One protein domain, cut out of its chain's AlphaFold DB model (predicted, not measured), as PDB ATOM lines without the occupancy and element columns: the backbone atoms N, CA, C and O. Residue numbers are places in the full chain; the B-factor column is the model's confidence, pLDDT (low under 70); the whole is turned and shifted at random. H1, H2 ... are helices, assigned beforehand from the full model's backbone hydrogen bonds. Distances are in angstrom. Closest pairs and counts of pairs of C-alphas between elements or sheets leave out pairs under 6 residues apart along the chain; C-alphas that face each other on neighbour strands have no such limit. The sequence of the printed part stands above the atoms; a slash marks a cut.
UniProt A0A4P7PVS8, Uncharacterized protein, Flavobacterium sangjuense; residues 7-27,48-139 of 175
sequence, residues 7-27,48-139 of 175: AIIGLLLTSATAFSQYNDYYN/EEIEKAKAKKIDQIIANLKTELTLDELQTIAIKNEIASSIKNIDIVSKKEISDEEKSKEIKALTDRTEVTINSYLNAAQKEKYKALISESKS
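This is residues 7 to 27 and 48 to 139 of the 175 residues of an uncharacterized protein of Flavobacterium sangjuense (UniProt A0A4P7PVS8). Three long helices zigzag, H4 and H5 side by side, H3 slanting across H4. H1 crosses H5, H6 meets H3. The 113 printed residues include six named helices, H1 to H6: all helix. It is compact, radius of gyration of the C-alphas 14.4 A, spanning 41 by 29 by 26 A.

H1, residues 7 to 17, touches H5, 100 to 121, closest at C-alphas 9 and 111, 6.5 A; H2, 20 to 27, is near H1. H3, 48 to 69, forms a hairpin with H4, 73 to 95, at a steep tilt of 43 degrees; H4 and H5 form another at 7 degrees. H6, 124 to 136, touches H3, closest at C-alphas 69 and 126, 5.4 A. Every O i to N i+4 pair in H3, H4, H6 is within hydrogen-bond range.

C-alpha 7 is at (-9.922, 44.025, -22.458), C-alpha 136 at (-4.942, 47.693, -16.813).

Across the cut, C-alphas 27 and 48 are 20.7 A apart; pLDDT is under 70 in residues 7 to 27 and 135 to 139.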
ATOM      1  N   ALA A   7     -10.843  44.797 -23.330       48.44
ATOM      2  CA  ALA A   7      -9.922  44.025 -22.458       48.44
ATOM      3  C   ALA A   7     -10.422  42.715 -21.873       48.44
ATOM      4  O   ALA A   7      -9.579  41.896 -21.526       48.44
ATOM      5  N   ILE A   8     -11.726  42.470 -21.770       47.56
ATOM      6  CA  ILE A   8     -12.176  41.095 -21.499       47.56
ATOM      7  C   ILE A   8     -12.173  40.316 -22.798       47.56
ATOM      8  O   ILE A   8     -11.778  39.160 -22.783       47.56
ATOM      9  N   ILE A   9     -12.437  40.992 -23.922       44.91
ATOM     10  CA  ILE A   9     -11.983  40.565 -25.250       44.91
ATOM     11  C   ILE A   9     -10.503  40.174 -25.142       44.91
ATOM     12  O   ILE A   9     -10.165  39.033 -25.398       44.91
ATOM     13  N   GLY A  10      -9.642  41.042 -24.608       45.00
ATOM     14  CA  GLY A  10      -8.263  40.708 -24.253       45.00
ATOM     15  C   GLY A  10      -8.104  39.487 -23.335       45.00
ATOM     16  O   GLY A  10      -7.363  38.602 -23.692       45.00
ATOM     17  N   LEU A  11      -8.755  39.349 -22.182       47.59
ATOM     18  CA  LEU A  11      -8.523  38.222 -21.257       47.59
ATOM     19  C   LEU A  11      -9.075  36.877 -21.786       47.59
ATOM     20  O   LEU A  11      -8.439  35.836 -21.619       47.59
ATOM     21  N   LEU A  12     -10.221  36.900 -22.472       45.62
ATOM     22  CA  LEU A  12     -10.822  35.741 -23.136       45.62
ATOM     23  C   LEU A  12     -10.054  35.376 -24.421       45.62
ATOM     24  O   LEU A  12      -9.786  34.194 -24.633       45.62
ATOM     25  N   LEU A  13      -9.602  36.353 -25.222       42.16
ATOM     26  CA  LEU A  13      -8.863  36.127 -26.481       42.16
ATOM     27  C   LEU A  13      -7.331  36.029 -26.323       42.16
ATOM     28  O   LEU A  13      -6.705  35.311 -27.085       42.16
ATOM     29  N   THR A  14      -6.682  36.649 -25.331       40.34
ATOM     30  CA  THR A  14      -5.221  36.498 -25.071       40.34
ATOM     31  C   THR A  14      -4.884  35.167 -24.405       40.34
ATOM     32  O   THR A  14      -3.748  34.693 -24.495       40.34
ATOM     33  N   SER A  15      -5.886  34.480 -23.842       39.03
ATOM     34  CA  SER A  15      -5.778  33.062 -23.488       39.03
ATOM     35  C   SER A  15      -5.599  32.154 -24.720       39.03
ATOM     36  O   SER A  15      -5.248  30.973 -24.577       39.03
ATOM     37  N   ALA A  16      -5.732  32.709 -25.931       42.22
ATOM     38  CA  ALA A  16      -5.353  32.068 -27.176       42.22
ATOM     39  C   ALA A  16      -3.854  32.135 -27.494       42.22
ATOM     40  O   ALA A  16      -3.491  31.984 -28.642       42.22
ATOM     41  N   THR A  17      -2.971  32.299 -26.506       38.75
ATOM     42  CA  THR A  17      -1.518  32.059 -26.670       38.75
ATOM     43  C   THR A  17      -1.078  30.696 -26.131       38.75
ATOM     44  O   THR A  17      -0.121  30.116 -26.623       38.75
ATOM     45  N   ALA A  18      -1.855  30.092 -25.223       36.78
ATOM     46  CA  ALA A  18      -1.830  28.639 -25.012       36.78
ATOM     47  C   ALA A  18      -2.851  27.907 -25.903       36.78
ATOM     48  O   ALA A  18      -2.818  26.688 -25.995       36.78
ATOM     49  N   PHE A  19      -3.769  28.644 -26.548       36.62
ATOM     50  CA  PHE A  19      -4.462  28.147 -27.738       36.62
ATOM     51  C   PHE A  19      -3.843  28.675 -29.037       36.62
ATOM     52  O   PHE A  19      -4.428  28.389 -30.062       36.62
ATOM     53  N   SER A  20      -2.704  29.390 -29.079       40.09
ATOM     54  CA  SER A  20      -2.150  29.780 -30.394       40.09
ATOM     55  C   SER A  20      -1.607  28.530 -31.059       40.09
ATOM     56  O   SER A  20      -2.045  28.200 -32.136       40.09
ATOM     57  N   GLN A  21      -0.915  27.662 -30.323       38.59
ATOM     58  CA  GLN A  21      -0.546  26.327 -30.822       38.59
ATOM     59  C   GLN A  21      -1.747  25.403 -31.138       38.59
ATOM     60  O   GLN A  21      -1.575  24.391 -31.804       38.59
ATOM     61  N   TYR A  22      -2.960  25.729 -30.670       37.66
ATOM     62  CA  TYR A  22      -4.175  24.913 -30.836       37.66
ATOM     63  C   TYR A  22      -5.131  25.470 -31.915       37.66
ATOM     64  O   TYR A  22      -5.832  24.733 -32.596       37.66
ATOM     65  N   ASN A  23      -5.164  26.791 -32.071       34.97
ATOM     66  CA  ASN A  23      -6.036  27.565 -32.953       34.97
ATOM     67  C   ASN A  23      -5.262  28.065 -34.197       34.97
ATOM     68  O   ASN A  23      -5.884  28.339 -35.219       34.97
ATOM     69  N   ASP A  24      -3.916  28.066 -34.172       33.41
ATOM     70  CA  ASP A  24      -3.057  28.184 -35.370       33.41
ATOM     71  C   ASP A  24      -3.300  27.023 -36.348       33.41
ATOM     72  O   ASP A  24      -3.062  27.164 -37.543       33.41
ATOM     73  N   TYR A  25      -3.842  25.889 -35.889       34.22
ATOM     74  CA  TYR A  25      -4.206  24.792 -36.788       34.22
ATOM     75  C   TYR A  25      -5.480  25.076 -37.601       34.22
ATOM     76  O   TYR A  25      -5.594  24.645 -38.745       34.22
ATOM     77  N   TYR A  26      -6.428  25.837 -37.044       35.59
ATOM     78  CA  TYR A  26      -7.723  26.084 -37.686       35.59
ATOM     79  C   TYR A  26      -7.823  27.433 -38.406       35.59
ATOM     80  O   TYR A  26      -8.742  27.600 -39.203       35.59
ATOM     81  N   ASN A  27      -6.903  28.382 -38.179       34.97
ATOM     82  CA  ASN A  27      -7.034  29.728 -38.755       34.97
ATOM     83  C   ASN A  27      -5.755  30.344 -39.364       34.97
ATOM     84  O   ASN A  27      -5.751  31.523 -39.701       34.97
ATOM     85  N   GLU A  48     -11.148  15.418 -25.746       84.00
ATOM     86  CA  GLU A  48     -11.147  15.449 -24.280       84.00
ATOM     87  C   GLU A  48     -10.053  16.353 -23.698       84.00
ATOM     88  O   GLU A  48     -10.263  17.027 -22.687       84.00
ATOM     89  N   GLU A  49      -8.869  16.373 -24.312       80.06
ATOM     90  CA  GLU A  49      -7.767  17.235 -23.879       80.06
ATOM     91  C   GLU A  49      -8.113  18.712 -24.083       80.06
ATOM     92  O   GLU A  49      -7.813  19.537 -23.214       80.06
ATOM     93  N   ILE A  50      -8.822  19.041 -25.168       78.62
ATOM     94  CA  ILE A  50      -9.335  20.398 -25.418       78.62
ATOM     95  C   ILE A  50     -10.301  20.815 -24.322       78.62
ATOM     96  O   ILE A  50     -10.186  21.914 -23.777       78.62
ATOM     97  N   GLU A  51     -11.275  19.962 -24.006       81.06
ATOM     98  CA  GLU A  51     -12.301  20.280 -23.016       81.06
ATOM     99  C   GLU A  51     -11.692  20.451 -21.626       81.06
ATOM    100  O   GLU A  51     -11.989  21.432 -20.939       81.06
ATOM    101  N   LYS A  52     -10.750  19.578 -21.247       83.94
ATOM    102  CA  LYS A  52      -9.979  19.709 -20.002       83.94
ATOM    103  C   LYS A  52      -9.181  21.014 -19.966       83.94
ATOM    104  O   LYS A  52      -9.162  21.692 -18.938       83.94
ATOM    105  N   ALA A  53      -8.538  21.398 -21.069       81.38
ATOM    106  CA  ALA A  53      -7.800  22.657 -21.154       81.38
ATOM    107  C   ALA A  53      -8.724  23.883 -21.052       81.38
ATOM    108  O   ALA A  53      -8.401  24.841 -20.345       81.38
ATOM    109  N   LYS A  54      -9.891  23.846 -21.709       80.69
ATOM    110  CA  LYS A  54     -10.927  24.887 -21.620       80.69
ATOM    111  C   LYS A  54     -11.438  25.031 -20.183       80.69
ATOM    112  O   LYS A  54     -11.452  26.144 -19.661       80.69
ATOM    113  N   ALA A  55     -11.773  23.925 -19.518       85.31
ATOM    114  CA  ALA A  55     -12.232  23.925 -18.130       85.31
ATOM    115  C   ALA A  55     -11.185  24.523 -17.175       85.31
ATOM    116  O   ALA A  55     -11.492  25.463 -16.443       85.31
ATOM    117  N   LYS A  56      -9.922  24.077 -17.268       85.44
ATOM    118  CA  LYS A  56      -8.816  24.621 -16.459       85.44
ATOM    119  C   LYS A  56      -8.651  26.131 -16.629       85.44
ATOM    120  O   LYS A  56      -8.391  26.833 -15.656       85.44
ATOM    121  N   LYS A  57      -8.802  26.649 -17.851       80.56
ATOM    122  CA  LYS A  57      -8.720  28.095 -18.109       80.56
ATOM    123  C   LYS A  57      -9.886  28.862 -17.499       80.56
ATOM    124  O   LYS A  57      -9.661  29.917 -16.915       80.56
ATOM    125  N   ILE A  58     -11.105  28.335 -17.600       85.38
ATOM    126  CA  ILE A  58     -12.277  28.935 -16.946       85.38
ATOM    127  C   ILE A  58     -12.047  29.005 -15.434       85.38
ATOM    128  O   ILE A  58     -12.264  30.056 -14.833       85.38
ATOM    129  N   ASP A  59     -11.540  27.929 -14.834       88.31
ATOM    130  CA  ASP A  59     -11.238  27.891 -13.403       88.31
ATOM    131  C   ASP A  59     -10.165  28.916 -13.012       88.31
ATOM    132  O   ASP A  59     -10.323  29.609 -12.009       88.31
ATOM    133  N   GLN A  60      -9.116  29.084 -13.822       86.50
ATOM    134  CA  GLN A  60      -8.094  30.115 -13.599       86.50
ATOM    135  C   GLN A  60      -8.667  31.535 -13.680       86.50
ATOM    136  O   GLN A  60      -8.366  32.369 -12.825       86.50
ATOM    137  N   ILE A  61      -9.498  31.820 -14.686       85.06
ATOM    138  CA  ILE A  61     -10.141  33.132 -14.838       85.06
ATOM    139  C   ILE A  61     -11.018  33.425 -13.619       85.06
ATOM    140  O   ILE A  61     -10.922  34.502 -13.034       85.06
ATOM    141  N   ILE A  62     -11.834  32.458 -13.203       90.81
ATOM    142  CA  ILE A  62     -12.743  32.617 -12.068       90.81
ATOM    143  C   ILE A  62     -11.995  32.729 -10.746       90.81
ATOM    144  O   ILE A  62     -12.381  33.553  -9.922       90.81
ATOM    145  N   ALA A  63     -10.910  31.979 -10.547       88.81
ATOM    146  CA  ALA A  63     -10.069  32.116  -9.364       88.81
ATOM    147  C   ALA A  63      -9.516  33.543  -9.238       88.81
ATOM    148  O   ALA A  63      -9.646  34.153  -8.178       88.81
ATOM    149  N   ASN A  64      -8.997  34.105 -10.336       87.25
ATOM    150  CA  ASN A  64      -8.483  35.473 -10.360       87.25
ATOM    151  C   ASN A  64      -9.590  36.510 -10.116       87.25
ATOM    152  O   ASN A  64      -9.426  37.421  -9.309       87.25
ATOM    153  N   LEU A  65     -10.743  36.374 -10.780       88.31
ATOM    154  CA  LEU A  65     -11.869  37.291 -10.570       88.31
ATOM    155  C   LEU A  65     -12.392  37.217  -9.133       88.31
ATOM    156  O   LEU A  65     -12.689  38.250  -8.539       88.31
ATOM    157  N   LYS A  66     -12.454  36.014  -8.554       92.00
ATOM    158  CA  LYS A  66     -12.872  35.808  -7.168       92.00
ATOM    159  C   LYS A  66     -11.950  36.530  -6.193       92.00
ATOM    160  O   LYS A  66     -12.455  37.181  -5.281       92.00
ATOM    161  N   THR A  67     -10.633  36.460  -6.386       90.75
ATOM    162  CA  THR A  67      -9.668  37.142  -5.511       90.75
ATOM    163  C   THR A  67      -9.684  38.657  -5.691       90.75
ATOM    164  O   THR A  67      -9.733  39.382  -4.702       90.75
ATOM    165  N   GLU A  68      -9.686  39.148  -6.930       88.94
ATOM    166  CA  GLU A  68      -9.576  40.586  -7.219       88.94
ATOM    167  C   GLU A  68     -10.868  41.351  -6.884       88.94
ATOM    168  O   GLU A  68     -10.845  42.464  -6.347       88.94
ATOM    169  N   LEU A  69     -12.021  40.739  -7.167       92.38
ATOM    170  CA  LEU A  69     -13.334  41.340  -6.942       92.38
ATOM    171  C   LEU A  69     -13.973  40.899  -5.627       92.38
ATOM    172  O   LEU A  69     -15.062  41.374  -5.308       92.38
ATOM    173  N   THR A  70     -13.328  40.020  -4.853       94.94
ATOM    174  CA  THR A  70     -13.896  39.454  -3.615       94.94
ATOM    175  C   THR A  70     -15.317  38.932  -3.856       94.94
ATOM    176  O   THR A  70     -16.272  39.408  -3.247       94.94
ATOM    177  N   LEU A  71     -15.467  38.042  -4.845       95.25
ATOM    178  CA  LEU A  71     -16.773  37.501  -5.237       95.25
ATOM    179  C   LEU A  71     -17.295  36.532  -4.176       95.25
ATOM    180  O   LEU A  71     -16.546  35.676  -3.692       95.25
ATOM    181  N   ASP A  72     -18.589  36.619  -3.879       97.44
ATOM    182  CA  ASP A  72     -19.268  35.585  -3.102       97.44
ATOM    183  C   ASP A  72     -19.462  34.296  -3.926       97.44
ATOM    184  O   ASP A  72     -19.143  34.220  -5.119       97.44
ATOM    185  N   GLU A  73     -19.940  33.236  -3.278       96.75
ATOM    186  CA  GLU A  73     -20.096  31.924  -3.912       96.75
ATOM    187  C   GLU A  73     -21.139  31.927  -5.035       96.75
ATOM    188  O   GLU A  73     -20.900  31.332  -6.090       96.75
ATOM    189  N   LEU A  74     -22.253  32.641  -4.861       97.62
ATOM    190  CA  LEU A  74     -23.316  32.714  -5.862       97.62
ATOM    191  C   LEU A  74     -22.860  33.509  -7.089       97.62
ATOM    192  O   LEU A  74     -23.043  33.056  -8.220       97.62
ATOM    193  N   GLN A  75     -22.189  34.643  -6.879       97.75
ATOM    194  CA  GLN A  75     -21.554  35.435  -7.931       97.75
ATOM    195  C   GLN A  75     -20.503  34.614  -8.680       97.75
ATOM    196  O   GLN A  75     -20.465  34.632  -9.910       97.75
ATOM    197  N   THR A  76     -19.672  33.863  -7.951       96.94
ATOM    198  CA  THR A  76     -18.642  32.995  -8.536       96.94
ATOM    199  C   THR A  76     -19.266  31.975  -9.489       96.94
ATOM    200  O   THR A  76     -18.802  31.825 -10.620       96.94
ATOM    201  N   ILE A  77     -20.335  31.294  -9.061       97.19
ATOM    202  CA  ILE A  77     -21.037  30.294  -9.878       97.19
ATOM    203  C   ILE A  77     -21.692  30.953 -11.100       97.19
ATOM    204  O   ILE A  77     -21.529  30.465 -12.220       97.19
ATOM    205  N   ALA A  78     -22.392  32.075 -10.909       97.06
ATOM    206  CA  ALA A  78     -23.080  32.780 -11.989       97.06
ATOM    207  C   ALA A  78     -22.104  33.271 -13.071       97.06
ATOM    208  O   ALA A  78     -22.292  32.996 -14.257       97.06
ATOM    209  N   ILE A  79     -21.012  33.923 -12.664       95.69
ATOM    210  CA  ILE A  79     -19.987  34.434 -13.581       95.69
ATOM    211  C   ILE A  79     -19.257  33.279 -14.278       95.69
ATOM    212  O   ILE A  79     -18.995  33.361 -15.477       95.69
ATOM    213  N   LYS A  80     -18.980  32.168 -13.578       95.56
ATOM    214  CA  LYS A  80     -18.383  30.967 -14.190       95.56
ATOM    215  C   LYS A  80     -19.255  30.408 -15.308       95.56
ATOM    216  O   LYS A  80     -18.740  30.113 -16.388       95.56
ATOM    217  N   ASN A  81     -20.556  30.287 -15.064       95.94
ATOM    218  CA  ASN A  81     -21.503  29.774 -16.050       95.94
ATOM    219  C   ASN A  81     -21.619  30.701 -17.262       95.94
ATOM    220  O   ASN A  81     -21.607  30.226 -18.398       95.94
ATOM    221  N   GLU A  82     -21.663  32.013 -17.030       95.94
ATOM    222  CA  GLU A  82     -21.722  33.013 -18.097       95.94
ATOM    223  C   GLU A  82     -20.459  32.975 -18.980       95.94
ATOM    224  O   GLU A  82     -20.558  32.908 -20.206       95.94
ATOM    225  N   ILE A  83     -19.265  32.900 -18.379       89.81
ATOM    226  CA  ILE A  83     -17.999  32.766 -19.119       89.81
ATOM    227  C   ILE A  83     -17.945  31.446 -19.899       89.81
ATOM    228  O   ILE A  83     -17.568  31.436 -21.073       89.81
ATOM    229  N   ALA A  84     -18.341  30.330 -19.282       89.19
ATOM    230  CA  ALA A  84     -18.359  29.026 -19.943       89.19
ATOM    231  C   ALA A  84     -19.307  29.007 -21.154       89.19
ATOM    232  O   ALA A  84     -18.956  28.472 -22.207       89.19
ATOM    233  N   SER A  85     -20.489  29.614 -21.018       92.81
ATOM    234  CA  SER A  85     -21.460  29.778 -22.102       92.81
ATOM    235  C   SER A  85     -20.896  30.640 -23.234       92.81
ATOM    236  O   SER A  85     -20.924  30.238 -24.397       92.81
ATOM    237  N   SER A  86     -20.292  31.783 -22.896       87.56
ATOM    238  CA  SER A  86     -19.664  32.688 -23.865       87.56
ATOM    239  C   SER A  86     -18.577  31.990 -24.688       87.56
ATOM    240  O   SER A  86     -18.597  32.046 -25.916       87.56
ATOM    241  N   ILE A  87     -17.688  31.229 -24.037       85.06
ATOM    242  CA  ILE A  87     -16.627  30.461 -24.711       85.06
ATOM    243  C   ILE A  87     -17.209  29.411 -25.665       85.06
ATOM    244  O   ILE A  87     -16.708  29.257 -26.778       85.06
ATOM    245  N   LYS A  88     -18.271  28.698 -25.266       88.00
ATOM    246  CA  LYS A  88     -18.959  27.743 -26.152       88.00
ATOM    247  C   LYS A  88     -19.555  28.442 -27.373       88.00
ATOM    248  O   LYS A  88     -19.392  27.957 -28.487       88.00
ATOM    249  N   ASN A  89     -20.189  29.595 -27.182       88.25
ATOM    250  CA  ASN A  89     -20.772  30.359 -28.284       88.25
ATOM    251  C   ASN A  89     -19.695  30.884 -29.241       88.25
ATOM    252  O   ASN A  89     -19.855  30.770 -30.452       88.25
ATOM    253  N   ILE A  90     -18.568  31.380 -28.726       84.50
ATOM    254  CA  ILE A  90     -17.423  31.804 -29.546       84.50
ATOM    255  C   ILE A  90     -16.857  30.624 -30.355       84.50
ATOM    256  O   ILE A  90     -16.539  30.792 -31.533       84.50
ATOM    257  N   ASP A  91     -16.773  29.426 -29.769       84.50
ATOM    258  CA  ASP A  91     -16.331  28.204 -30.463       84.50
ATOM    259  C   ASP A  91     -17.271  27.839 -31.624       84.50
ATOM    260  O   ASP A  91     -16.809  27.532 -32.722       84.50
ATOM    261  N   ILE A  92     -18.586  27.952 -31.410       87.75
ATOM    262  CA  ILE A  92     -19.603  27.738 -32.449       87.75
ATOM    263  C   ILE A  92     -19.453  28.767 -33.574       87.75
ATOM    264  O   ILE A  92     -19.392  28.384 -34.738       87.75
ATOM    265  N   VAL A  93     -19.353  30.062 -33.245       85.69
ATOM    266  CA  VAL A  93     -19.181  31.135 -34.243       85.69
ATOM    267  C   VAL A  93     -17.904  30.935 -35.056       85.69
ATOM    268  O   VAL A  93     -17.912  31.102 -36.273       85.69
ATOM    269  N   SER A  94     -16.819  30.510 -34.409       81.06
ATOM    270  CA  SER A  94     -15.530  30.281 -35.073       81.06
ATOM    271  C   SER A  94     -15.614  29.201 -36.160       81.06
ATOM    272  O   SER A  94     -14.962  29.321 -37.200       81.06
ATOM    273  N   LYS A  95     -16.464  28.188 -35.945       87.12
ATOM    274  CA  LYS A  95     -16.710  27.063 -36.861       87.12
ATOM    275  C   LYS A  95     -17.711  27.366 -37.979       87.12
ATOM    276  O   LYS A  95     -17.849  26.549 -38.881       87.12
ATOM    277  N   LYS A  96     -18.415  28.503 -37.943       87.56
ATOM    278  CA  LYS A  96     -19.351  28.885 -39.012       87.56
ATOM    279  C   LYS A  96     -18.606  29.149 -40.324       87.56
ATOM    280  O   LYS A  96     -17.515  29.718 -40.328       87.56
ATOM    281  N   GLU A  97     -19.235  28.820 -41.444       93.25
ATOM    282  CA  GLU A  97     -18.733  29.114 -42.794       93.25
ATOM    283  C   GLU A  97     -19.237  30.484 -43.277       93.25
ATOM    284  O   GLU A  97     -19.972  30.599 -44.251       93.25
ATOM    285  N   ILE A  98     -18.876  31.535 -42.541       90.12
ATOM    286  CA  ILE A  98     -19.196  32.939 -42.854       90.12
ATOM    287  C   ILE A  98     -17.907  33.756 -42.961       90.12
ATOM    288  O   ILE A  98     -16.828  33.259 -42.622       90.12
ATOM    289  N   SER A  99     -18.003  35.009 -43.411       90.88
ATOM    290  CA  SER A  99     -16.822  35.870 -43.529       90.88
ATOM    291  C   SER A  99     -16.171  36.139 -42.166       90.88
ATOM    292  O   SER A  99     -16.845  36.220 -41.136       90.88
ATOM    293  N   ASP A 100     -14.851  36.333 -42.147       81.88
ATOM    294  CA  ASP A 100     -14.124  36.640 -40.907       81.88
ATOM    295  C   ASP A 100     -14.595  37.956 -40.267       81.88
ATOM    296  O   ASP A 100     -14.613  38.096 -39.041       81.88
ATOM    297  N   GLU A 101     -15.045  38.910 -41.085       88.56
ATOM    298  CA  GLU A 101     -15.659  40.149 -40.609       88.56
ATOM    299  C   GLU A 101     -16.967  39.890 -39.857       88.56
ATOM    300  O   GLU A 101     -17.203  40.485 -38.802       88.56
ATOM    301  N   GLU A 102     -17.817  38.997 -40.365       87.94
ATOM    302  CA  GLU A 102     -19.057  38.606 -39.696       87.94
ATOM    303  C   GLU A 102     -18.775  37.807 -38.424       87.94
ATOM    304  O   GLU A 102     -19.357  38.120 -37.384       87.94
ATOM    305  N   LYS A 103     -17.813  36.868 -38.443       84.19
ATOM    306  CA  LYS A 103     -17.361  36.167 -37.225       84.19
ATOM    307  C   LYS A 103     -16.898  37.152 -36.161       84.19
ATOM    308  O   LYS A 103     -17.302  37.053 -35.006       84.19
ATOM    309  N   SER A 104     -16.075  38.128 -36.545       83.12
ATOM    310  CA  SER A 104     -15.563  39.161 -35.640       83.12
ATOM    311  C   SER A 104     -16.691  40.000 -35.033       83.12
ATOM    312  O   SER A 104     -16.711  40.232 -33.821       83.12
ATOM    313  N   LYS A 105     -17.678  40.403 -35.845       88.00
ATOM    314  CA  LYS A 105     -18.870  41.126 -35.372       88.00
ATOM    315  C   LYS A 105     -19.682  40.293 -34.378       88.00
ATOM    316  O   LYS A 105     -20.054  40.814 -33.327       88.00
ATOM    317  N   GLU A 106     -19.920  39.016 -34.668       87.81
ATOM    318  CA  GLU A 106     -20.655  38.118 -33.772       87.81
ATOM    319  C   GLU A 106     -19.901  37.859 -32.461       87.81
ATOM    320  O   GLU A 106     -20.485  37.981 -31.383       87.81
ATOM    321  N   ILE A 107     -18.597  37.568 -32.519       84.50
ATOM    322  CA  ILE A 107     -17.754  37.368 -31.328       84.50
ATOM    323  C   ILE A 107     -17.748  38.626 -30.459       84.50
ATOM    324  O   ILE A 107     -17.848  38.541 -29.231       84.50
ATOM    325  N   LYS A 108     -17.667  39.806 -31.080       85.44
ATOM    326  CA  LYS A 108     -17.746  41.075 -30.362       85.44
ATOM    327  C   LYS A 108     -19.097  41.236 -29.668       85.44
ATOM    328  O   LYS A 108     -19.119  41.542 -28.482       85.44
ATOM    329  N   ALA A 109     -20.203  40.969 -30.362       89.06
ATOM    330  CA  ALA A 109     -21.539  41.049 -29.774       89.06
ATOM    331  C   ALA A 109     -21.728  40.063 -28.606       89.06
ATOM    332  O   ALA A 109     -22.295  40.428 -27.575       89.06
ATOM    333  N   LEU A 110     -21.218  38.833 -28.737       85.69
ATOM    334  CA  LEU A 110     -21.204  37.844 -27.654       85.69
ATOM    335  C   LEU A 110     -20.409  38.348 -26.452       85.69
ATOM    336  O   LEU A 110     -20.880  38.248 -25.321       85.69
ATOM    337  N   THR A 111     -19.235  38.928 -26.697       83.94
ATOM    338  CA  THR A 111     -18.391  39.437 -25.616       83.94
ATOM    339  C   THR A 111     -19.047  40.626 -24.919       83.94
ATOM    340  O   THR A 111     -19.156  40.614 -23.697       83.94
ATOM    341  N   ASP A 112     -19.567  41.599 -25.672       88.00
ATOM    342  CA  ASP A 112     -20.266  42.768 -25.126       88.00
ATOM    343  C   ASP A 112     -21.465  42.338 -24.261       88.00
ATOM    344  O   ASP A 112     -21.669  42.856 -23.160       88.00
ATOM    345  N   ARG A 113     -22.236  41.339 -24.713       91.62
ATOM    346  CA  ARG A 113     -23.342  40.766 -23.932       91.62
ATOM    347  C   ARG A 113     -22.845  40.131 -22.635       91.62
ATOM    348  O   ARG A 113     -23.395  40.420 -21.576       91.62
ATOM    349  N   THR A 114     -21.814  39.296 -22.708       89.88
ATOM    350  CA  THR A 114     -21.208  38.652 -21.537       89.88
ATOM    351  C   THR A 114     -20.695  39.687 -20.535       89.88
ATOM    352  O   THR A 114     -20.920  39.539 -19.336       89.88
ATOM    353  N   GLU A 115     -20.083  40.783 -20.991       89.31
ATOM    354  CA  GLU A 115     -19.642  41.872 -20.114       89.31
ATOM    355  C   GLU A 115     -20.809  42.543 -19.380       89.31
ATOM    356  O   GLU A 115     -20.707  42.827 -18.183       89.31
ATOM    357  N   VAL A 116     -21.921  42.795 -20.075       93.50
ATOM    358  CA  VAL A 116     -23.135  43.358 -19.466       93.50
ATOM    359  C   VAL A 116     -23.707  42.399 -18.421       93.50
ATOM    360  O   VAL A 116     -23.996  42.827 -17.301       93.50
ATOM    361  N   THR A 117     -23.810  41.109 -18.745       94.31
ATOM    362  CA  THR A 117     -24.319  40.089 -17.823       94.31
ATOM    363  C   THR A 117     -23.429  39.962 -16.588       94.31
ATOM    364  O   THR A 117     -23.931  40.048 -15.471       94.31
ATOM    365  N   ILE A 118     -22.106  39.856 -16.748       93.38
ATOM    366  CA  ILE A 118     -21.177  39.796 -15.609       93.38
ATOM    367  C   ILE A 118     -21.327  41.037 -14.730       93.38
ATOM    368  O   ILE A 118     -21.470  40.912 -13.516       93.38
ATOM    369  N   ASN A 119     -21.367  42.233 -15.326       93.38
ATOM    370  CA  ASN A 119     -21.576  43.469 -14.575       93.38
ATOM    371  C   ASN A 119     -22.892  43.460 -13.789       93.38
ATOM    372  O   ASN A 119     -22.950  44.056 -12.719       93.38
ATOM    373  N   SER A 120     -23.947  42.806 -14.274       95.88
ATOM    374  CA  SER A 120     -25.225  42.743 -13.554       95.88
ATOM    375  C   SER A 120     -25.133  41.981 -12.226       95.88
ATOM    376  O   SER A 120     -25.846  42.328 -11.289       95.88
ATOM    377  N   TYR A 121     -24.203  41.026 -12.108       96.69
ATOM    378  CA  TYR A 121     -23.970  40.266 -10.876       96.69
ATOM    379  C   TYR A 121     -23.153  41.030  -9.830       96.69
ATOM    380  O   TYR A 121     -23.128  40.633  -8.669       96.69
ATOM    381  N   LEU A 122     -22.473  42.110 -10.224       96.31
ATOM    382  CA  LEU A 122     -21.535  42.831  -9.368       96.31
ATOM    383  C   LEU A 122     -22.194  44.010  -8.639       96.31
ATOM    384  O   LEU A 122     -22.996  44.766  -9.205       96.31
ATOM    385  N   ASN A 123     -21.776  44.237  -7.394       96.81
ATOM    386  CA  ASN A 123     -22.112  45.453  -6.654       96.81
ATOM    387  C   ASN A 123     -21.282  46.666  -7.138       96.81
ATOM    388  O   ASN A 123     -20.398  46.538  -7.988       96.81
ATOM    389  N   ALA A 124     -21.571  47.865  -6.623       96.12
ATOM    390  CA  ALA A 124     -20.919  49.100  -7.072       96.12
ATOM    391  C   ALA A 124     -19.385  49.073  -6.910       96.12
ATOM    392  O   ALA A 124     -18.667  49.347  -7.871       96.12
ATOM    393  N   ALA A 125     -18.884  48.658  -5.744       94.38
ATOM    394  CA  ALA A 125     -17.446  48.587  -5.473       94.38
ATOM    395  C   ALA A 125     -16.738  47.545  -6.359       94.38
ATOM    396  O   ALA A 125     -15.648  47.780  -6.883       94.38
ATOM    397  N   GLN A 126     -17.377  46.394  -6.577       95.94
ATOM    398  CA  GLN A 126     -16.878  45.349  -7.471       95.94
ATOM    399  C   GLN A 126     -16.827  45.825  -8.926       95.94
ATOM    400  O   GLN A 126     -15.855  45.546  -9.621       95.94
ATOM    401  N   LYS A 127     -17.828  46.585  -9.389       93.69
ATOM    402  CA  LYS A 127     -17.858  47.160 -10.747       93.69
ATOM    403  C   LYS A 127     -16.699  48.114 -11.004       93.69
ATOM    404  O   LYS A 127     -16.154  48.121 -12.105       93.69
ATOM    405  N   GLU A 128     -16.323  48.927 -10.023       91.62
ATOM    406  CA  GLU A 128     -15.183  49.839 -10.153       91.62
ATOM    407  C   GLU A 128     -13.865  49.076 -10.292       91.62
ATOM    408  O   GLU A 128     -13.118  49.314 -11.244       91.62
ATOM    409  N   LYS A 129     -13.630  48.087  -9.422       89.69
ATOM    410  CA  LYS A 129     -12.464  47.196  -9.527       89.69
ATOM    411  C   LYS A 129     -12.449  46.435 -10.846       89.69
ATOM    412  O   LYS A 129     -11.416  46.347 -11.499       89.69
ATOM    413  N   TYR A 130     -13.605  45.940 -11.279       88.12
ATOM    414  CA  TYR A 130     -13.739  45.238 -12.548       88.12
ATOM    415  C   TYR A 130     -13.347  46.136 -13.722       88.12
ATOM    416  O   TYR A 130     -12.512  45.750 -14.532       88.12
ATOM    417  N   LYS A 131     -13.835  47.381 -13.773       86.31
ATOM    418  CA  LYS A 131     -13.409  48.362 -14.786       86.31
ATOM    419  C   LYS A 131     -11.901  48.629 -14.759       86.31
ATOM    420  O   LYS A 131     -11.318  48.787 -15.830       86.31
ATOM    421  N   ALA A 132     -11.282  48.662 -13.578       83.44
ATOM    422  CA  ALA A 132      -9.837  48.836 -13.435       83.44
ATOM    423  C   ALA A 132      -9.045  47.622 -13.962       83.44
ATOM    424  O   ALA A 132      -8.122  47.791 -14.751       83.44
ATOM    425  N   LEU A 133      -9.465  46.391 -13.648       79.81
ATOM    426  CA  LEU A 133      -8.857  45.168 -14.201       79.81
ATOM    427  C   LEU A 133      -8.920  45.143 -15.740       79.81
ATOM    428  O   LEU A 133      -7.986  44.719 -16.431       79.81
ATOM    429  N   ILE A 134     -10.026  45.643 -16.292       72.12
ATOM    430  CA  ILE A 134     -10.249  45.784 -17.734       72.12
ATOM    431  C   ILE A 134      -9.386  46.914 -18.320       72.12
ATOM    432  O   ILE A 134      -8.955  46.839 -19.464       72.12
ATOM    433  N   SER A 135      -9.129  48.010 -17.615       68.00
ATOM    434  CA  SER A 135      -8.283  49.079 -18.164       68.00
ATOM    435  C   SER A 135      -6.794  48.719 -18.102       68.00
ATOM    436  O   SER A 135      -6.073  48.948 -19.075       68.00
ATOM    437  N   GLU A 136      -6.340  48.086 -17.018       61.72
ATOM    438  CA  GLU A 136      -4.942  47.693 -16.813       61.72
ATOM    439  C   GLU A 136      -4.459  46.675 -17.847       61.72
ATOM    440  O   GLU A 136      -3.375  46.836 -18.417       61.72
ATOM    441  N   SER A 137      -5.298  45.697 -18.188       57.88
ATOM    442  CA  SER A 137      -5.012  44.701 -19.228       57.88
ATOM    443  C   SER A 137      -4.853  45.297 -20.639       57.88
ATOM    444  O   SER A 137      -4.194  44.680 -21.473       57.88
ATOM    445  N   LYS A 138      -5.346  46.521 -20.908       55.31
ATOM    446  CA  LYS A 138      -5.088  47.256 -22.174       55.31
ATOM    447  C   LYS A 138      -3.745  47.971 -22.192       55.31
ATOM    448  O   LYS A 138      -3.238  48.285 -23.261       55.31
ATOM    449  N   SER A 139      -3.196  48.280 -21.019       53.56
ATOM    450  CA  SER A 139      -2.033  49.162 -20.887       53.56
ATOM    451  C   SER A 139      -0.684  48.438 -20.953       53.56
ATOM    452  O   SER A 139       0.354  49.094 -20.967       53.56
TER     453      SER A 139